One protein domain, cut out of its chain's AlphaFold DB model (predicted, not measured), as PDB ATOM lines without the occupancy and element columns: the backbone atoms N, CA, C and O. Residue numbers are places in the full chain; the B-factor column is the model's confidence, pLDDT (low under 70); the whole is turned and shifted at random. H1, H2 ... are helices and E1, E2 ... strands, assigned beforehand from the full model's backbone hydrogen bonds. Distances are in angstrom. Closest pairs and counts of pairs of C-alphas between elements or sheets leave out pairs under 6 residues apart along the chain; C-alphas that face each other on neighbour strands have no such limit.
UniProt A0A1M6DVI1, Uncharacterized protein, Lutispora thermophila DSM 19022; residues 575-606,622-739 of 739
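What this domain is: This is residues 575 to 606 and 622 to 739 of the 739 residues of an uncharacterized protein of Lutispora thermophila DSM 19022 (UniProt A0A1M6DVI1). You are looking at a sandwich of two strongly twisted sheets face to face, E5 to E9 over E1 to E4, their strands running nearly in line. The helix H1, near the end of the chain, packs on the far face of the five-strand sheet and runs along its strands; the long loop of residues 682 to 701, with no named element, joins E7 to E8. The printed part has 150 residues, with nine named strands and one named helix, in the order E1 to E9 and then H1, and its class is mostly strand. The four-strand sheet has the order E1 - E2 - E3 - E4, antiparallel throughout, and the other sheet is branched at E7, with antiparallel pairs. The whole is compact, with a radius of gyration of the C-alphas of 16.6 A, and spans 47 by 41 by 24 A.

How they stand to each other: Start at E7, residues 672 to 681, the strand with three neighbours. On one side of it are E5, residues 658 to 660, beside 678 to 681, and E6, residues 664 to 669, beside 672 to 676. On the other side is E8, residues 702 to 709, beside 672 to 679. Look for N 659 and O 680 at 2.9 A, N 666 and O 674 at 2.8 A, and N 675 and O 706 at 2.9 A, each within hydrogen-bond range. E7 lies on one side of E8, and the edge strand E9, residues 719 to 721, lies on the other side, beside residues 702 to 705, with N 705 and O 719 at 2.9 A, within hydrogen-bond range. E6, E7, E8 and E9 form a meander, each strand the antiparallel neighbour of the one before. H1, residues 724 to 738, is on this sheet at a height over the sheet of 7.9 A. It lies over E8, only just not over E7 too, with 4 of its C-alphas falling on E8 and 2 on E7, and runs along the strands, at 8 degrees to E8 on the local plane. The closest C-alphas of H1 and E6 are those of Val 735 and Ile 668, 5.1 A apart. In H1, 10 of 11 O i to N i+4 pairs are within hydrogen-bond range. Now cross to the second sheet: E1, residues 578 to 585, and E2, residues 589 to 596, are a hairpin, with N 581 and O 593 at 2.9 A. E3, residues 629 to 636, pairs with E2 through N 592 and O 633 at 3.1 A, and forms a hairpin with E4, residues 646 to 651, with N 632 and O 648 at 2.9 A. The two sheets make a sandwich, two sheets face to face: the facing parts are 9.2 A centre to centre, and the strands of the one stand at 13 degrees to those of the other. The closest C-alphas of E1 and E6 are those of Gly 581 and Gln 664, 4.6 A apart. H1 is not on the four-strand sheet.

Where its parts are: Find C-alpha 578 at (121.066, 129.829, 105.109), where E1 begins; it bends by 52 degrees at residue 581 and measures 21.2 A, as E2 does. E3 measures 22.9 A, E4 and E6 15.6 A each, and E8 23.3 A. E7, the longest strand at 29.5 A, starts at C-alpha 672, (104.817, 142.960, 92.626). E5 and E9 have three residues each. H1 runs 21.6 A to C-alpha 738 at (105.573, 150.048, 85.259).

The domain as a whole: The two C-alphas farthest apart, those of Lys 606 and Ser 737, are 53.8 A apart. Residues 607 to 621 are not printed, and C-alphas 606 and 622 are 15.6 A apart across the cut, which falls between E2 and E3. The link from E7 to E8 is long, with 20 residues. The mean pLDDT of the printed part is 88.5, and residues 683 to 698 are under 70.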
ATOM      1  N   TYR A 575     128.720 127.843 110.028       93.06
ATOM      2  CA  TYR A 575     127.667 127.130 109.307       93.06
ATOM      3  C   TYR A 575     126.279 127.622 109.723       93.06
ATOM      4  O   TYR A 575     125.788 127.307 110.810       93.06
ATOM      5  N   THR A 576     125.621 128.368 108.840       93.12
ATOM      6  CA  THR A 576     124.249 128.861 109.037       93.12
ATOM      7  C   THR A 576     123.206 127.951 108.394       93.12
ATOM      8  O   THR A 576     122.059 127.900 108.839       93.12
ATOM      9  N   GLY A 577     123.572 127.243 107.319       93.06
ATOM     10  CA  GLY A 577     122.600 126.543 106.481       93.06
ATOM     11  C   GLY A 577     121.586 127.492 105.821       93.06
ATOM     12  O   GLY A 577     120.517 127.044 105.411       93.06
ATOM     13  N   VAL A 578     121.914 128.786 105.706       94.44
ATOM     14  CA  VAL A 578     121.066 129.829 105.109       94.44
ATOM     15  C   VAL A 578     121.884 130.668 104.138       94.44
ATOM     16  O   VAL A 578     123.013 131.029 104.448       94.44
ATOM     17  N   THR A 579     121.305 131.000 102.989       94.38
ATOM     18  CA  THR A 579     121.805 132.056 102.100       94.38
ATOM     19  C   THR A 579     120.711 133.096 101.881       94.38
ATOM     20  O   THR A 579     119.530 132.742 101.832       94.38
ATOM     21  N   ALA A 580     121.090 134.373 101.801       93.69
ATOM     22  CA  ALA A 580     120.185 135.490 101.542       93.69
ATOM     23  C   ALA A 580     120.335 135.971 100.094       93.69
ATOM     24  O   ALA A 580     121.364 135.750  99.465       93.69
ATOM     25  N   GLY A 581     119.277 136.573  99.562       91.81
ATOM     26  CA  GLY A 581     119.159 136.861  98.141       91.81
ATOM     27  C   GLY A 581     118.326 138.097  97.863       91.81
ATOM     28  O   GLY A 581     117.175 137.983  97.441       91.81
ATOM     29  N   GLY A 582     118.909 139.273  98.094       93.56
ATOM     30  CA  GLY A 582     118.280 140.572  97.855       93.56
ATOM     31  C   GLY A 582     117.446 141.106  99.023       93.56
ATOM     32  O   GLY A 582     116.862 140.359  99.804       93.56
ATOM     33  N   LEU A 583     117.346 142.434  99.097       97.81
ATOM     34  CA  LEU A 583     116.506 143.185 100.030       97.81
ATOM     35  C   LEU A 583     115.647 144.157  99.230       97.81
ATOM     36  O   LEU A 583     116.187 144.971  98.486       97.81
ATOM     37  N   GLU A 584     114.333 144.140  99.437       97.88
ATOM     38  CA  GLU A 584     113.425 145.054  98.749       97.88
ATOM     39  C   GLU A 584     112.428 145.739  99.688       97.88
ATOM     40  O   GLU A 584     111.956 145.174 100.677       97.88
ATOM     41  N   VAL A 585     112.097 146.988  99.349       97.56
ATOM     42  CA  VAL A 585     111.117 147.820 100.063       97.56
ATOM     43  C   VAL A 585     109.831 147.867  99.241       97.56
ATOM     44  O   VAL A 585     109.827 148.387  98.122       97.56
ATOM     45  N   SER A 586     108.732 147.333  99.772       96.94
ATOM     46  CA  SER A 586     107.404 147.394  99.152       96.94
ATOM     47  C   SER A 586     106.627 148.636  99.591       96.94
ATOM     48  O   SER A 586     107.154 149.521 100.271       96.94
ATOM     49  N   LYS A 587     105.347 148.719  99.209       95.38
ATOM     50  CA  LYS A 587     104.451 149.753  99.729       95.38
ATOM     51  C   LYS A 587     104.372 149.708 101.257       95.38
ATOM     52  O   LYS A 587     104.501 150.758 101.884       95.38
ATOM     53  N   ASN A 588     104.186 148.531 101.850       97.69
ATOM     54  CA  ASN A 588     103.904 148.379 103.279       97.69
ATOM     55  C   ASN A 588     104.918 147.526 104.050       97.69
ATOM     56  O   ASN A 588     104.914 147.578 105.278       97.69
ATOM     57  N   ASN A 589     105.800 146.787 103.377       98.50
ATOM     58  CA  ASN A 589     106.668 145.772 103.972       98.50
ATOM     59  C   ASN A 589     108.130 145.889 103.496       98.50
ATOM     60  O   ASN A 589     108.430 146.496 102.467       98.50
ATOM     61  N   TYR A 590     109.037 145.262 104.240       98.62
ATOM     62  CA  TYR A 590     110.377 144.886 103.790       98.62
ATOM     63  C   TYR A 590     110.404 143.390 103.499       98.62
ATOM     64  O   TYR A 590     109.814 142.609 104.254       98.62
ATOM     65  N   LEU A 591     111.083 142.999 102.423       98.69
ATOM     66  CA  LEU A 591     111.161 141.618 101.962       98.69
ATOM     67  C   LEU A 591     112.615 141.209 101.702       98.69
ATOM     68  O   LEU A 591     113.392 141.988 101.157       98.69
ATOM     69  N   THR A 592     112.949 139.965 102.038       98.62
ATOM     70  CA  THR A 592     114.160 139.268 101.570       98.62
ATOM     71  C   THR A 592     113.788 137.850 101.158       98.62
ATOM     72  O   THR A 592     112.911 137.239 101.774       98.62
ATOM     73  N   ALA A 593     114.452 137.310 100.136       98.25
ATOM     74  CA  ALA A 593     114.387 135.886  99.824       98.25
ATOM     75  C   ALA A 593     115.594 135.166 100.433       98.25
ATOM     76  O   ALA A 593     116.687 135.728 100.491       98.25
ATOM     77  N   ILE A 594     115.391 133.935 100.895       97.56
ATOM     78  CA  ILE A 594     116.440 133.080 101.447       97.56
ATOM     79  C   ILE A 594     116.299 131.645 100.930       97.56
ATOM     80  O   ILE A 594     115.192 131.193 100.625       97.56
ATOM     81  N   ALA A 595     117.409 130.910 100.895       96.00
ATOM     82  CA  ALA A 595     117.407 129.452 100.820       96.00
ATOM     83  C   ALA A 595     117.860 128.884 102.167       96.00
ATOM     84  O   ALA A 595     118.954 129.201 102.637       96.00
ATOM     85  N   THR A 596     117.046 128.031 102.791       96.06
ATOM     86  CA  THR A 596     117.348 127.451 104.111       96.06
ATOM     87  C   THR A 596     117.241 125.936 104.109       96.06
ATOM     88  O   THR A 596     116.300 125.364 103.560       96.06
ATOM     89  N   ILE A 597     118.175 125.285 104.800       95.06
ATOM     90  CA  ILE A 597     118.049 123.878 105.188       95.06
ATOM     91  C   ILE A 597     116.895 123.691 106.188       95.06
ATOM     92  O   ILE A 597     116.362 124.664 106.739       95.06
ATOM     93  N   ASN A 598     116.566 122.439 106.519       95.19
ATOM     94  CA  ASN A 598     115.743 122.161 107.696       95.19
ATOM     95  C   ASN A 598     116.542 122.448 108.979       95.19
ATOM     96  O   ASN A 598     117.248 121.584 109.496       95.19
ATOM     97  N   GLN A 599     116.408 123.667 109.505       95.44
ATOM     98  CA  GLN A 599     117.105 124.114 110.715       95.44
ATOM     99  C   GLN A 599     116.854 123.180 111.909       95.44
ATOM    100  O   GLN A 599     117.780 122.836 112.638       95.44
ATOM    101  N   SER A 600     115.611 122.723 112.088       95.00
ATOM    102  CA  SER A 600     115.208 121.908 113.243       95.00
ATOM    103  C   SER A 600     115.784 120.488 113.238       95.00
ATOM    104  O   SER A 600     115.878 119.863 114.292       95.00
ATOM    105  N   SER A 601     116.190 119.970 112.074       94.81
ATOM    106  CA  SER A 601     116.810 118.646 111.969       94.81
ATOM    107  C   SER A 601     118.338 118.685 112.063       94.81
ATOM    108  O   SER A 601     118.970 117.623 112.069       94.81
ATOM    109  N   ALA A 602     118.948 119.871 112.149       94.44
ATOM    110  CA  ALA A 602     120.386 120.028 112.318       94.44
ATOM    111  C   ALA A 602     120.834 119.543 113.708       94.44
ATOM    112  O   ALA A 602     120.403 120.047 114.745       94.44
ATOM    113  N   LYS A 603     121.733 118.556 113.736       95.31
ATOM    114  CA  LYS A 603     122.239 117.936 114.967       95.31
ATOM    115  C   LYS A 603     123.519 118.620 115.432       95.31
ATOM    116  O   LYS A 603     124.624 118.219 115.060       95.31
ATOM    117  N   TRP A 604     123.357 119.649 116.254       95.19
ATOM    118  CA  TRP A 604     124.465 120.386 116.856       95.19
ATOM    119  C   TRP A 604     125.023 119.689 118.101       95.19
ATOM    120  O   TRP A 604     124.280 119.136 118.911       95.19
ATOM    121  N   GLY A 605     126.346 119.746 118.267       91.19
ATOM    122  CA  GLY A 605     126.991 119.464 119.550       91.19
ATOM    123  C   GLY A 605     126.829 120.628 120.536       91.19
ATOM    124  O   GLY A 605     126.305 121.689 120.195       91.19
ATOM    125  N   LYS A 606     127.321 120.452 121.768       91.19
ATOM    126  CA  LYS A 606     127.370 121.534 122.761       91.19
ATOM    127  C   LYS A 606     128.376 122.602 122.312       91.19
ATOM    128  O   LYS A 606     129.563 122.310 122.215       91.19
ATOM    129  N   HIS A 622     125.291 117.589 108.623       86.31
ATOM    130  CA  HIS A 622     125.306 118.650 107.597       86.31
ATOM    131  C   HIS A 622     125.284 118.103 106.159       86.31
ATOM    132  O   HIS A 622     124.601 118.659 105.307       86.31
ATOM    133  N   ARG A 623     125.943 116.962 105.907       81.94
ATOM    134  CA  ARG A 623     125.974 116.311 104.585       81.94
ATOM    135  C   ARG A 623     124.597 115.873 104.078       81.94
ATOM    136  O   ARG A 623     124.373 115.854 102.877       81.94
ATOM    137  N   SER A 624     123.663 115.553 104.975       82.00
ATOM    138  CA  SER A 624     122.283 115.198 104.615       82.00
ATOM    139  C   SER A 624     121.334 116.403 104.610       82.00
ATOM    140  O   SER A 624     120.134 116.227 104.424       82.00
ATOM    141  N   LEU A 625     121.833 117.615 104.884       85.44
ATOM    142  CA  LEU A 625     121.033 118.842 104.983       85.44
ATOM    143  C   LEU A 625     121.123 119.717 103.731       85.44
ATOM    144  O   LEU A 625     120.562 120.801 103.728       85.44
ATOM    145  N   ASN A 626     121.801 119.276 102.670       79.88
ATOM    146  CA  ASN A 626     122.114 120.140 101.529       79.88
ATOM    147  C   ASN A 626     120.874 120.684 100.798       79.88
ATOM    148  O   ASN A 626     120.947 121.748 100.196       79.88
ATOM    149  N   GLN A 627     119.723 120.018 100.883       89.62
ATOM    150  CA  GLN A 627     118.478 120.506 100.285       89.62
ATOM    151  C   GLN A 627     117.948 121.748 100.994       89.62
ATOM    152  O   GLN A 627     117.855 121.779 102.223       89.62
ATOM    153  N   ARG A 628     117.542 122.750 100.210       92.88
ATOM    154  CA  ARG A 628     117.129 124.053 100.728       92.88
ATOM    155  C   ARG A 628     115.788 124.486 100.174       92.88
ATOM    156  O   ARG A 628     115.611 124.566  98.962       92.88
ATOM    157  N   ASP A 629     114.867 124.797 101.072       97.19
ATOM    158  CA  ASP A 629     113.601 125.421 100.707       97.19
ATOM    159  C   ASP A 629     113.826 126.906 100.409       97.19
ATOM    160  O   ASP A 629     114.620 127.569 101.081       97.19
ATOM    161  N   ILE A 630     113.090 127.433  99.428       98.31
ATOM    162  CA  ILE A 630     113.072 128.865  99.122       98.31
ATOM    163  C   ILE A 630     111.986 129.519  99.962       98.31
ATOM    164  O   ILE A 630     110.818 129.123  99.902       98.31
ATOM    165  N   VAL A 631     112.363 130.529 100.738       98.62
ATOM    166  CA  VAL A 631     111.487 131.232 101.679       98.62
ATOM    167  C   VAL A 631     111.595 132.732 101.443       98.62
ATOM    168  O   VAL A 631     112.675 133.251 101.183       98.62
ATOM    169  N   VAL A 632     110.473 133.438 101.548       98.75
ATOM    170  CA  VAL A 632     110.441 134.902 101.590       98.75
ATOM    171  C   VAL A 632     110.083 135.341 103.003       98.75
ATOM    172  O   VAL A 632     109.062 134.918 103.552       98.75
ATOM    173  N   CYS A 633     110.937 136.177 103.581       98.81
ATOM    174  CA  CYS A 633     110.787 136.752 104.913       98.81
ATOM    175  C   CYS A 633     110.247 138.177 104.785       98.81
ATOM    176  O   CYS A 633     110.766 138.963 103.993       98.81
ATOM    177  N   ILE A 634     109.207 138.507 105.552       98.75
ATOM    178  CA  ILE A 634     108.415 139.731 105.377       98.75
ATOM    179  C   ILE A 634     108.150 140.389 106.724       98.75
ATOM    180  O   ILE A 634     107.626 139.748 107.637       98.75
ATOM    181  N   VAL A 635     108.435 141.684 106.838       98.50
ATOM    182  CA  VAL A 635     108.111 142.471 108.034       98.50
ATOM    183  C   VAL A 635     107.479 143.818 107.648       98.50
ATOM    184  O   VAL A 635     107.924 144.423 106.671       98.50
ATOM    185  N   PRO A 636     106.455 144.318 108.368       98.06
ATOM    186  CA  PRO A 636     105.855 145.627 108.083       98.06
ATOM    187  C   PRO A 636     106.851 146.784 108.201       98.06
ATOM    188  O   PRO A 636     107.699 146.777 109.084       98.06
ATOM    189  N   ARG A 637     106.720 147.838 107.387       95.94
ATOM    190  CA  ARG A 637     107.619 149.017 107.398       95.94
ATOM    191  C   ARG A 637     107.626 149.799 108.717       95.94
ATOM    192  O   ARG A 637     108.590 150.511 109.013       95.94
ATOM    193  N   ASN A 638     106.551 149.683 109.492       94.69
ATOM    194  CA  ASN A 638     106.346 150.305 110.801       94.69
ATOM    195  C   ASN A 638     106.620 149.341 111.972       94.69
ATOM    196  O   ASN A 638     106.040 149.497 113.046       94.69
ATOM    197  N   PHE A 639     107.465 148.329 111.767       97.19
ATOM    198  CA  PHE A 639     107.811 147.372 112.812       97.19
ATOM    199  C   PHE A 639     108.461 148.037 114.037       97.19
ATOM    200  O   PHE A 639     109.113 149.076 113.942       97.19
ATOM    201  N   SER A 640     108.283 147.415 115.201       95.12
ATOM    202  CA  SER A 640     108.949 147.802 116.450       95.12
ATOM    203  C   SER A 640     110.235 147.003 116.653       95.12
ATOM    204  O   SER A 640     110.366 145.899 116.129       95.12
ATOM    205  N   ASN A 641     111.179 147.530 117.433       96.38
ATOM    206  CA  ASN A 641     112.426 146.823 117.727       96.38
ATOM    207  C   ASN A 641     112.164 145.416 118.301       96.38
ATOM    208  O   ASN A 641     111.359 145.267 119.217       96.38
ATOM    209  N   GLY A 642     112.854 144.405 117.773       95.50
ATOM    210  CA  GLY A 642     112.653 142.999 118.130       95.50
ATOM    211  C   GLY A 642     111.524 142.302 117.363       95.50
ATOM    212  O   GLY A 642     111.140 141.197 117.738       95.50
ATOM    213  N   ALA A 643     110.978 142.914 116.306       97.88
ATOM    214  CA  ALA A 643     109.983 142.261 115.457       97.88
ATOM    215  C   ALA A 643     110.536 140.978 114.815       97.88
ATOM    216  O   ALA A 643     111.718 140.883 114.490       97.88
ATOM    217  N   VAL A 644     109.656 140.006 114.584       98.25
ATOM    218  CA  VAL A 644     109.974 138.761 113.877       98.25
ATOM    219  C   VAL A 644     109.188 138.741 112.574       98.25
ATOM    220  O   VAL A 644     107.998 139.061 112.559       98.25
ATOM    221  N   ALA A 645     109.855 138.405 111.474       98.38
ATOM    222  CA  ALA A 645     109.225 138.374 110.165       98.38
ATOM    223  C   ALA A 645     108.249 137.199 110.004       98.38
ATOM    224  O   ALA A 645     108.415 136.115 110.567       98.38
ATOM    225  N   LYS A 646     107.242 137.406 109.154       98.38
ATOM    226  CA  LYS A 646     106.440 136.332 108.571       98.38
ATOM    227  C   LYS A 646     107.281 135.627 107.506       98.38
ATOM    228  O   LYS A 646     107.750 136.275 106.574       98.38
ATOM    229  N   ASN A 647     107.380 134.305 107.596       98.38
ATOM    230  CA  ASN A 647     108.090 133.476 106.622       98.38
ATOM    231  C   ASN A 647     107.098 132.735 105.723       98.38
ATOM    232  O   ASN A 647     106.208 132.041 106.215       98.38
ATOM    233  N   VAL A 648     107.251 132.871 104.406       98.50
ATOM    234  CA  VAL A 648     106.416 132.198 103.404       98.50
ATOM    235  C   VAL A 648     107.286 131.290 102.546       98.50
ATOM    236  O   VAL A 648     108.163 131.763 101.827       98.50
ATOM    237  N   THR A 649     107.037 129.981 102.590       98.44
ATOM    238  CA  THR A 649     107.732 129.024 101.720       98.44
ATOM    239  C   THR A 649     107.243 129.161 100.280       98.44
ATOM    240  O   THR A 649     106.084 128.884  99.960       98.44
ATOM    241  N   ILE A 650     108.153 129.552  99.398       98.38
ATOM    242  CA  ILE A 650     107.924 129.712  97.966       98.38
ATOM    243  C   ILE A 650     108.098 128.382  97.238       98.38
ATOM    244  O   ILE A 650     107.250 128.022  96.421       98.38
ATOM    245  N   ALA A 651     109.125 127.607  97.571       97.69
ATOM    246  CA  ALA A 651     109.362 126.302  96.966       97.69
ATOM    247  C   ALA A 651     109.943 125.326  97.989       97.69
ATOM    248  O   ALA A 651     110.776 125.708  98.809       97.69
ATOM    249  N   LYS A 652     109.482 124.071  97.929       96.50
ATOM    250  CA  LYS A 652     109.948 122.984  98.791       96.50
ATOM    251  C   LYS A 652     110.893 122.069  98.025       96.50
ATOM    252  O   LYS A 652     110.514 121.535  96.987       96.50
ATOM    253  N   TYR A 653     112.074 121.862  98.584       94.06
ATOM    254  CA  TYR A 653     113.109 120.964  98.084       94.06
ATOM    255  C   TYR A 653     113.553 119.958  99.140       94.06
ATOM    256  O   TYR A 653     114.005 118.873  98.780       94.06
ATOM    257  N   ILE A 654     113.401 120.264 100.429       91.94
ATOM    258  CA  ILE A 654     113.721 119.332 101.512       91.94
ATOM    259  C   ILE A 654     112.890 118.049 101.356       91.94
ATOM    260  O   ILE A 654     111.663 118.094 101.266       91.94
ATOM    261  N   GLY A 655     113.569 116.898 101.326       88.81
ATOM    262  CA  GLY A 655     112.946 115.585 101.136       88.81
ATOM    263  C   GLY A 655     112.657 115.218  99.676       88.81
ATOM    264  O   GLY A 655     112.015 114.201  99.427       88.81
ATOM    265  N   THR A 656     113.107 116.023  98.708       90.81
ATOM    266  CA  THR A 656     112.968 115.726  97.269       90.81
ATOM    267  C   THR A 656     114.242 115.084  96.700       90.81
ATOM    268  O   THR A 656     115.143 114.717  97.447       90.81
ATOM    269  N   SER A 657     114.360 114.946  95.379       87.56
ATOM    270  CA  SER A 657     115.618 114.591  94.703       87.56
ATOM    271  C   SER A 657     116.332 115.810  94.106       87.56
ATOM    272  O   SER A 657     117.165 115.659  93.219       87.56
ATOM    273  N   LYS A 658     115.967 117.024  94.535       89.94
ATOM    274  CA  LYS A 658     116.435 118.283  93.950       89.94
ATOM    275  C   LYS A 658     116.973 119.232  95.010       89.94
ATOM    276  O   LYS A 658     116.693 119.081  96.202       89.94
ATOM    277  N   ILE A 659     117.715 120.227  94.547       89.69
ATOM    278  CA  ILE A 659     118.291 121.299  95.354       89.69
ATOM    279  C   ILE A 659     118.109 122.641  94.645       89.69
ATOM    280  O   ILE A 659     118.088 122.707  93.414       89.69
ATOM    281  N   ALA A 660     117.943 123.697  95.437       92.38
ATOM    282  CA  ALA A 660     117.798 125.062  94.963       92.38
ATOM    283  C   ALA A 660     119.000 125.900  95.382       92.38
ATOM    284  O   ALA A 660     119.483 125.775  96.508       92.38
ATOM    285  N   THR A 661     119.458 126.756  94.474       93.12
ATOM    286  CA  THR A 661     120.528 127.722  94.737       93.12
ATOM    287  C   THR A 661     120.047 128.835  95.672       93.12
ATOM    288  O   THR A 661     118.862 128.932  95.999       93.12
ATOM    289  N   THR A 662     120.951 129.741  96.049       92.81
ATOM    290  CA  THR A 662     120.564 131.038  96.624       92.81
ATOM    291  C   THR A 662     119.549 131.732  95.705       92.81
ATOM    292  O   THR A 662     119.780 131.773  94.489       92.81
ATOM    293  N   PRO A 663     118.408 132.215  96.233       95.69
ATOM    294  CA  PRO A 663     117.430 132.921  95.426       95.69
ATOM    295  C   PRO A 663     117.896 134.347  95.134       95.69
ATOM    296  O   PRO A 663     118.805 134.862  95.770       95.69
ATOM    297  N   GLN A 664     117.215 135.015  94.217       96.12
ATOM    298  CA  GLN A 664     117.329 136.443  93.986       96.12
ATOM    299  C   GLN A 664     115.932 137.064  94.045       96.12
ATOM    300  O   GLN A 664     115.046 136.695  93.270       96.12
ATOM    301  N   LEU A 665     115.730 137.989  94.983       98.06
ATOM    302  CA  LEU A 665     114.522 138.799  95.087       98.06
ATOM    303  C   LEU A 665     114.658 140.049  94.217       98.06
ATOM    304  O   LEU A 665     115.581 140.839  94.396       98.06
ATOM    305  N   LEU A 666     113.706 140.242  93.308       97.38
ATOM    306  CA  LEU A 666     113.690 141.338  92.345       97.38
ATOM    307  C   LEU A 666     112.369 142.106  92.411       97.38
ATOM    308  O   LEU A 666     111.286 141.515  92.476       97.38
ATOM    309  N   LYS A 667     112.441 143.437  92.375       96.00
ATOM    310  CA  LYS A 667     111.277 144.323  92.467       96.00
ATOM    311  C   LYS A 667     110.799 144.778  91.088       96.00
ATOM    312  O   LYS A 667     111.515 145.475  90.384       96.00
ATOM    313  N   ILE A 668     109.538 144.484  90.761       94.75
ATOM    314  CA  ILE A 668     108.871 145.020  89.561       94.75
ATOM    315  C   ILE A 668     108.126 146.314  89.896       94.75
ATOM    316  O   ILE A 668     108.221 147.308  89.187       94.75
ATOM    317  N   SER A 669     107.372 146.313  90.996       94.31
ATOM    318  CA  SER A 669     106.626 147.477  91.482       94.31
ATOM    319  C   SER A 669     106.552 147.463  93.008       94.31
ATOM    320  O   SER A 669     107.036 146.540  93.658       94.31
ATOM    321  N   ASN A 670     105.896 148.454  93.615       94.44
ATOM    322  CA  ASN A 670     105.694 148.468  95.068       94.44
ATOM    323  C   ASN A 670     104.862 147.286  95.598       94.44
ATOM    324  O   ASN A 670     104.924 147.029  96.795       94.44
ATOM    325  N   ASN A 671     104.124 146.572  94.738       95.56
ATOM    326  CA  ASN A 671     103.243 145.467  95.133       95.56
ATOM    327  C   ASN A 671     103.504 144.164  94.356       95.56
ATOM    328  O   ASN A 671     102.743 143.214  94.519       95.56
ATOM    329  N   LYS A 672     104.519 144.117  93.485       97.38
ATOM    330  CA  LYS A 672     104.817 142.960  92.626       97.38
ATOM    331  C   LYS A 672     106.319 142.711  92.604       97.38
ATOM    332  O   LYS A 672     107.087 143.608  92.251       97.38
ATOM    333  N   PHE A 673     106.708 141.492  92.946       98.38
ATOM    334  CA  PHE A 673     108.093 141.044  93.042       98.38
ATOM    335  C   PHE A 673     108.259 139.701  92.343       98.38
ATOM    336  O   PHE A 673     107.283 139.006  92.050       98.38
ATOM    337  N   VAL A 674     109.510 139.336  92.105       98.19
ATOM    338  CA  VAL A 674     109.914 138.046  91.560       98.19
ATOM    339  C   VAL A 674     110.958 137.420  92.467       98.19
ATOM    340  O   VAL A 674     111.857 138.105  92.947       98.19
ATOM    341  N   VAL A 675     110.842 136.113  92.674       98.62
ATOM    342  CA  VAL A 675     111.881 135.277  93.275       98.62
ATOM    343  C   VAL A 675     112.419 134.351  92.189       98.62
ATOM    344  O   VAL A 675     111.660 133.546  91.646       98.62
ATOM    345  N   LEU A 676     113.705 134.480  91.869       98.44
ATOM    346  CA  LEU A 676     114.436 133.673  90.886       98.44
ATOM    347  C   LEU A 676     115.406 132.728  91.607       98.44
ATOM    348  O   LEU A 676     116.085 133.163  92.530       98.44
ATOM    349  N   TRP A 677     115.518 131.466  91.195       97.12
ATOM    350  CA  TRP A 677     116.573 130.559  91.676       97.12
ATOM    351  C   TRP A 677     116.917 129.483  90.640       97.12
ATOM    352  O   TRP A 677     116.091 129.130  89.797       97.12
ATOM    353  N   GLY A 678     118.134 128.946  90.705       95.06
ATOM    354  CA  GLY A 678     118.556 127.780  89.936       95.06
ATOM    355  C   GLY A 678     118.145 126.479  90.625       95.06
ATOM    356  O   GLY A 678     118.067 126.405  91.853       95.06
ATOM    357  N   GLN A 679     117.893 125.437  89.839       93.00
ATOM    358  CA  GLN A 679     117.562 124.104  90.326       93.00
ATOM    359  C   GLN A 679     118.514 123.058  89.748       93.00
ATOM    360  O   GLN A 679     118.743 123.037  88.543       93.00
ATOM    361  N   TYR A 680     118.969 122.142  90.601       90.12
ATOM    362  CA  TYR A 680     119.771 120.976  90.225       90.12
ATOM    363  C   TYR A 680     119.113 119.682  90.723       90.12
ATOM    364  O   TYR A 680     118.392 119.697  91.733       90.12
ATOM    365  N   SER A 681     119.380 118.556  90.060       87.06
ATOM    366  CA  SER A 681     119.098 117.223  90.598       87.06
ATOM    367  C   SER A 681     120.232 116.738  91.496       87.06
ATOM    368  O   SER A 681     121.401 117.054  91.308       87.06
ATOM    369  N   LEU A 682     119.875 115.928  92.485       77.81
ATOM    370  CA  LEU A 682     120.822 115.161  93.283       77.81
ATOM    371  C   LEU A 682     121.142 113.869  92.516       77.81
ATOM    372  O   LEU A 682     120.366 112.910  92.566       77.81
ATOM    373  N   ASN A 683     122.254 113.833  91.780       57.50
ATOM    374  CA  ASN A 683     122.695 112.631  91.067       57.50
ATOM    375  C   ASN A 683     123.089 111.532  92.069       57.50
ATOM    376  O   ASN A 683     124.185 111.577  92.606       57.50
ATOM    377  N   GLY A 684     122.224 110.535  92.317       50.00
ATOM    378  CA  GLY A 684     122.598 109.304  93.043       50.00
ATOM    379  C   GLY A 684     122.089 109.133  94.484       50.00
ATOM    380  O   GLY A 684     122.758 108.503  95.299       50.00
ATOM    381  N   GLY A 685     120.889 109.622  94.811       41.69
ATOM    382  CA  GLY A 685     120.260 109.371  96.114       41.69
ATOM    383  C   GLY A 685     120.830 110.235  97.244       41.69
ATOM    384  O   GLY A 685     121.804 110.958  97.084       41.69
ATOM    385  N   THR A 686     120.189 110.204  98.411       41.34
ATOM    386  CA  THR A 686     120.365 111.153  99.530       41.34
ATOM    387  C   THR A 686     121.745 111.143 100.222       41.34
ATOM    388  O   THR A 686     121.865 111.675 101.321       41.34
ATOM    389  N   ASN A 687     122.772 110.526  99.625       39.84
ATOM    390  CA  ASN A 687     124.116 110.333 100.179       39.84
ATOM    391  C   ASN A 687     125.213 110.470  99.104       39.84
ATOM    392  O   ASN A 687     126.056 109.583  98.958       39.84
ATOM    393  N   VAL A 688     125.228 111.568  98.352       41.62
ATOM    394  CA  VAL A 688     126.314 111.824  97.392       41.62
ATOM    395  C   VAL A 688     127.334 112.756  98.031       41.62
ATOM    396  O   VAL A 688     126.998 113.795  98.606       41.62
ATOM    397  N   ARG A 689     128.586 112.295  98.011       39.03
ATOM    398  CA  ARG A 689     129.769 113.020  98.458       39.03
ATOM    399  C   ARG A 689     130.017 114.136  97.450       39.03
ATOM    400  O   ARG A 689     130.343 113.837  96.314       39.03
ATOM    401  N   TYR A 690     129.879 115.383  97.873       44.19
ATOM    402  CA  TYR A 690     130.634 116.454  97.240       44.19
ATOM    403  C   TYR A 690     131.993 116.428  97.939       44.19
ATOM    404  O   TYR A 690     132.124 116.884  99.076       44.19
ATOM    405  N   GLU A 691     132.947 115.712  97.344       38.44
ATOM    406  CA  GLU A 691     134.351 116.074  97.538       38.44
ATOM    407  C   GLU A 691     134.513 117.470  96.918       38.44
ATOM    408  O   GLU A 691     133.783 117.805  95.985       38.44
ATOM    409  N   ASP A 692     135.387 118.306  97.480       41.47
ATOM    410  CA  ASP A 692     135.536 119.735  97.142       41.47
ATOM    411  C   ASP A 692     135.885 120.014  95.652       41.47
ATOM    412  O   ASP A 692     136.050 121.173  95.274       41.47
ATOM    413  N   ASP A 693     135.938 118.975  94.806       35.31
ATOM    414  CA  ASP A 693     136.477 118.977  93.446       35.31
ATOM    415  C   ASP A 693     135.513 118.479  92.338       35.31
ATOM    416  O   ASP A 693     135.886 118.533  91.166       35.31
ATOM    417  N   ASP A 694     134.282 118.035  92.642       40.03
ATOM    418  CA  ASP A 694     133.302 117.632  91.607       40.03
ATOM    419  C   ASP A 694     132.400 118.816  91.217       40.03
ATOM    420  O   ASP A 694     131.287 119.011  91.719       40.03
ATOM    421  N   TRP A 695     132.939 119.656  90.334       47.72
ATOM    422  CA  TRP A 695     132.304 120.855  89.792       47.72
ATOM    423  C   TRP A 695     131.416 120.503  88.588       47.72
ATOM    424  O   TRP A 695     131.923 120.100  87.545       47.72
ATOM    425  N   ASP A 696     130.100 120.716  88.692       44.56
ATOM    426  CA  ASP A 696     129.251 120.821  87.497       44.56
ATOM    427  C   ASP A 696     129.530 122.185  86.840       44.56
ATOM    428  O   ASP A 696     128.969 123.212  87.239       44.56
ATOM    429  N   GLU A 697     130.412 122.206  85.835       47.81
ATOM    430  CA  GLU A 697     130.688 123.386  84.995       47.81
ATOM    431  C   GLU A 697     129.447 123.864  84.201       47.81
ATOM    432  O   GLU A 697     129.430 124.980  83.681       47.81
ATOM    433  N   ASP A 698     128.371 123.068  84.166       55.75
ATOM    434  CA  ASP A 698     127.199 123.259  83.299       55.75
ATOM    435  C   ASP A 698     126.083 124.169  83.869       55.75
ATOM    436  O   ASP A 698     125.091 124.448  83.188       55.75
ATOM    437  N   GLY A 699     126.227 124.696  85.092       73.81
ATOM    438  CA  GLY A 699     125.202 125.548  85.724       73.81
ATOM    439  C   GLY A 699     123.894 124.802  86.070       73.81
ATOM    440  O   GLY A 699     123.825 123.579  85.965       73.81
ATOM    441  N   PRO A 700     122.845 125.495  86.564       87.44
ATOM    442  CA  PRO A 700     121.581 124.850  86.928       87.44
ATOM    443  C   PRO A 700     120.887 124.184  85.739       87.44
ATOM    444  O   PRO A 700     120.827 124.759  84.657       87.44
ATOM    445  N   GLU A 701     120.216 123.051  85.980       90.62
ATOM    446  CA  GLU A 701     119.377 122.372  84.974       90.62
ATOM    447  C   GLU A 701     118.265 123.270  84.432       90.62
ATOM    448  O   GLU A 701     117.776 123.082  83.323       90.62
ATOM    449  N   CYS A 702     117.770 124.169  85.281       93.00
ATOM    450  CA  CYS A 702     116.825 125.209  84.917       93.00
ATOM    451  C   CYS A 702     116.779 126.295  85.986       93.00
ATOM    452  O   CYS A 702     117.226 126.118  87.123       93.00
ATOM    453  N   TYR A 703     116.132 127.393  85.623       96.75
ATOM    454  CA  TYR A 703     115.847 128.525  86.480       96.75
ATOM    455  C   TYR A 703     114.347 128.584  86.741       96.75
ATOM    456  O   TYR A 703     113.531 128.542  85.819       96.75
ATOM    457  N   GLN A 704     113.979 128.645  88.011       98.00
ATOM    458  CA  GLN A 704     112.603 128.757  88.466       98.00
ATOM    459  C   GLN A 704     112.320 130.198  88.873       98.00
ATOM    460  O   GLN A 704     113.141 130.852  89.517       98.00
ATOM    461  N   VAL A 705     111.144 130.682  88.491       98.31
ATOM    462  CA  VAL A 705     110.715 132.064  88.690       98.31
ATOM    463  C   VAL A 705     109.324 132.058  89.299       98.31
ATOM    464  O   VAL A 705     108.381 131.550  88.697       98.31
ATOM    465  N   GLN A 706     109.168 132.648  90.481       98.50
ATOM    466  CA  GLN A 706     107.865 132.828  91.115       98.50
ATOM    467  C   GLN A 706     107.572 134.311  91.312       98.50
ATOM    468  O   GLN A 706     108.276 135.004  92.045       98.50
ATOM    469  N   TYR A 707     106.472 134.774  90.726       98.44
ATOM    470  CA  TYR A 707     105.928 136.096  91.017       98.44
ATOM    471  C   TYR A 707     105.191 136.077  92.351       98.44
ATOM    472  O   TYR A 707     104.450 135.131  92.640       98.44
ATOM    473  N   ILE A 708     105.372 137.130  93.143       98.62
ATOM    474  CA  ILE A 708     104.721 137.301  94.441       98.62
ATOM    475  C   ILE A 708     104.224 138.736  94.633       98.62
ATOM    476  O   ILE A 708     104.742 139.676  94.022       98.62
ATOM    477  N   ASP A 709     103.228 138.905  95.500       98.25
ATOM    478  CA  ASP A 709     102.854 140.217  96.026       98.25
ATOM    479  C   ASP A 709     103.717 140.628  97.236       98.25
ATOM    480  O   ASP A 709     104.573 139.876  97.710       98.25
ATOM    481  N   GLU A 710     103.475 141.825  97.776       97.06
ATOM    482  CA  GLU A 710     104.200 142.333  98.950       97.06
ATOM    483  C   GLU A 710     103.980 141.545 100.256       97.06
ATOM    484  O   GLU A 710     104.662 141.804 101.245       97.06
ATOM    485  N   ASN A 711     103.033 140.603 100.284       97.50
ATOM    486  CA  ASN A 711     102.722 139.744 101.431       97.50
ATOM    487  C   ASN A 711     103.236 138.304 101.248       97.50
ATOM    488  O   ASN A 711     102.972 137.442 102.104       97.50
ATOM    489  N   GLY A 712     103.969 138.056 100.154       96.56
ATOM    490  CA  GLY A 712     104.538 136.763  99.785       96.56
ATOM    491  C   GLY A 712     103.541 135.820  99.121       96.56
ATOM    492  O   GLY A 712     103.855 134.643  98.937       96.56
ATOM    493  N   ASN A 713     102.338 136.289  98.775       98.06
ATOM    494  CA  ASN A 713     101.360 135.450  98.098       98.06
ATOM    495  C   ASN A 713     101.805 135.225  96.654       98.06
ATOM    496  O   ASN A 713     102.154 136.171  95.948       98.06
ATOM    497  N   LYS A 714     101.765 133.971  96.205       98.25
ATOM    498  CA  LYS A 714     102.128 133.591  94.838       98.25
ATOM    499  C   LYS A 714     101.125 134.155  93.834       98.25
ATOM    500  O   LYS A 714      99.928 133.899  93.937       98.25
ATOM    501  N   LEU A 715     101.627 134.874  92.838       97.44
ATOM    502  CA  LEU A 715     100.851 135.422  91.730       97.44
ATOM    503  C   LEU A 715     100.913 134.457  90.544       97.44
ATOM    504  O   LEU A 715     101.655 134.665  89.589       97.44
ATOM    505  N   GLY A 716     100.149 133.369  90.643       96.38
ATOM    506  CA  GLY A 716     100.146 132.290  89.656       96.38
ATOM    507  C   GLY A 716     101.214 131.222  89.908       96.38
ATOM    508  O   GLY A 716     101.846 131.175  90.967       96.38
ATOM    509  N   ASN A 717     101.379 130.334  88.928       96.38
ATOM    510  CA  ASN A 717     102.327 129.225  88.995       96.38
ATOM    511  C   ASN A 717     103.766 129.694  88.741       96.38
ATOM    512  O   ASN A 717     103.986 130.678  88.036       96.38
ATOM    513  N   ALA A 718     104.737 128.955  89.281       96.00
ATOM    514  CA  ALA A 718     106.142 129.168  88.962       96.00
ATOM    515  C   ALA A 718     106.413 128.896  87.473       96.00
ATOM    516  O   ALA A 718     105.848 127.971  86.881       96.00
ATOM    517  N   ILE A 719     107.287 129.706  86.882       97.94
ATOM    518  CA  ILE A 719     107.701 129.634  85.483       97.94
ATOM    519  C   ILE A 719     109.107 129.044  85.427       97.94
ATOM    520  O   ILE A 719     109.983 129.426  86.205       97.94
ATOM    521  N   ARG A 720     109.322 128.119  84.491       97.12
ATOM    522  CA  ARG A 720     110.621 127.497  84.225       97.12
ATOM    523  C   ARG A 720     111.277 128.159  83.016       97.12
ATOM    524  O   ARG A 720     110.659 128.251  81.960       97.12
ATOM    525  N   TYR A 721     112.539 128.539  83.168       95.62
ATOM    526  CA  TYR A 721     113.416 129.004  82.099       95.62
ATOM    527  C   TYR A 721     114.617 128.067  81.985       95.62
ATOM    528  O   TYR A 721     115.220 127.712  82.993       95.62
ATOM    529  N   GLU A 722     115.002 127.698  80.765       93.44
ATOM    530  CA  GLU A 722     116.231 126.919  80.547       93.44
ATOM    531  C   GLU A 722     117.482 127.812  80.621       93.44
ATOM    532  O   GLU A 722     118.556 127.355  80.990       93.44
ATOM    533  N   LYS A 723     117.354 129.113  80.316       90.44
ATOM    534  CA  LYS A 723     118.451 130.088  80.396       90.44
ATOM    535  C   LYS A 723     118.020 131.318  81.184       90.44
ATOM    536  O   LYS A 723     117.019 131.952  80.860       90.44
ATOM    537  N   VAL A 724     118.820 131.717  82.172       91.12
ATOM    538  CA  VAL A 724     118.508 132.866  83.039       91.12
ATOM    539  C   VAL A 724     118.407 134.193  82.279       91.12
ATOM    540  O   VAL A 724     117.589 135.047  82.612       91.12
ATOM    541  N   LYS A 725     119.178 134.354  81.198       87.19
ATOM    542  CA  LYS A 725     119.135 135.554  80.349       87.19
ATOM    543  C   LYS A 725     117.757 135.798  79.722       87.19
ATOM    544  O   LYS A 725     117.365 136.950  79.546       87.19
ATOM    545  N   ASP A 726     117.010 134.731  79.435       89.69
ATOM    546  CA  ASP A 726     115.672 134.822  78.845       89.69
ATOM    547  C   ASP A 726     114.667 135.353  79.882       89.69
ATOM    548  O   ASP A 726     113.786 136.160  79.563       89.69
ATOM    549  N   PHE A 727     114.850 134.971  81.152       93.81
ATOM    550  CA  PHE A 727     114.125 135.571  82.266       93.81
ATOM    551  C   PHE A 727     114.473 137.055  82.412       93.81
ATOM    552  O   PHE A 727     113.561 137.877  82.421       93.81
ATOM    553  N   TYR A 728     115.758 137.425  82.471       91.38
ATOM    554  CA  TYR A 728     116.139 138.829  82.658       91.38
ATOM    555  C   TYR A 728     115.607 139.735  81.541       91.38
ATOM    556  O   TYR A 728     115.083 140.809  81.826       91.38
ATOM    557  N   ALA A 729     115.626 139.281  80.284       86.00
ATOM    558  CA  ALA A 729     115.017 140.013  79.174       86.00
ATOM    559  C   ALA A 729     113.499 140.224  79.353       86.00
ATOM    560  O   ALA A 729     112.965 141.261  78.960       86.00
ATOM    561  N   THR A 730     112.797 139.254  79.948       90.38
ATOM    562  CA  THR A 730     111.365 139.365  80.276       90.38
ATOM    563  C   THR A 730     111.142 140.322  81.449       90.38
ATOM    564  O   THR A 730     110.319 141.230  81.358       90.38
ATOM    565  N   TYR A 731     111.922 140.166  82.519       92.31
ATOM    566  CA  TYR A 731     111.863 140.993  83.720       92.31
ATOM    567  C   TYR A 731     112.064 142.480  83.409       92.31
ATOM    568  O   TYR A 731     111.267 143.306  83.848       92.31
ATOM    569  N   LEU A 732     113.078 142.827  82.608       88.06
ATOM    570  CA  LEU A 732     113.350 144.221  82.245       88.06
ATOM    571  C   LEU A 732     112.179 144.857  81.482       88.06
ATOM    572  O   LEU A 732     111.797 145.982  81.788       88.06
ATOM    573  N   LYS A 733     111.540 144.119  80.564       86.31
ATOM    574  CA  LYS A 733     110.330 144.594  79.865       86.31
ATOM    575  C   LYS A 733     109.170 144.863  80.826       86.31
ATOM    576  O   LYS A 733     108.426 145.818  80.626       86.31
ATOM    577  N   GLU A 734     109.001 144.038  81.860       90.38
ATOM    578  CA  GLU A 734     107.967 144.267  82.872       90.38
ATOM    579  C   GLU A 734     108.275 145.480  83.752       90.38
ATOM    580  O   GLU A 734     107.371 146.272  84.016       90.38
ATOM    581  N   VAL A 735     109.527 145.662  84.179       87.88
ATOM    582  CA  VAL A 735     109.945 146.848  84.945       87.88
ATOM    583  C   VAL A 735     109.695 148.125  84.140       87.88
ATOM    584  O   VAL A 735     109.143 149.083  84.678       87.88
ATOM    585  N   ASP A 736     110.029 148.117  82.851       83.56
ATOM    586  CA  ASP A 736     109.821 149.259  81.952       83.56
ATOM    587  C   ASP A 736     108.346 149.564  81.706       83.56
ATOM    588  O   ASP A 736     107.993 150.705  81.456       83.56
ATOM    589  N   SER A 737     107.464 148.564  81.789       83.69
ATOM    590  CA  SER A 737     106.019 148.784  81.639       83.69
ATOM    591  C   SER A 737     105.369 149.471  82.847       83.69
ATOM    592  O   SER A 737     104.230 149.928  82.759       83.69
ATOM    593  N   VAL A 738     106.061 149.486  83.991       82.44
ATOM    594  CA  VAL A 738     105.573 150.048  85.259       82.44
ATOM    595  C   VAL A 738     106.141 151.444  85.529       82.44
ATOM    596  O   VAL A 738     105.496 152.221  86.237       82.44
ATOM    597  N   LYS A 739     107.350 151.730  85.034       70.44
ATOM    598  CA  LYS A 739     108.014 153.033  85.155       70.44
ATOM    599  C   LYS A 739     107.559 153.969  84.044       70.44
ATOM    600  O   LYS A 739     107.433 155.174  84.355       70.44
TER     601      LYS A 739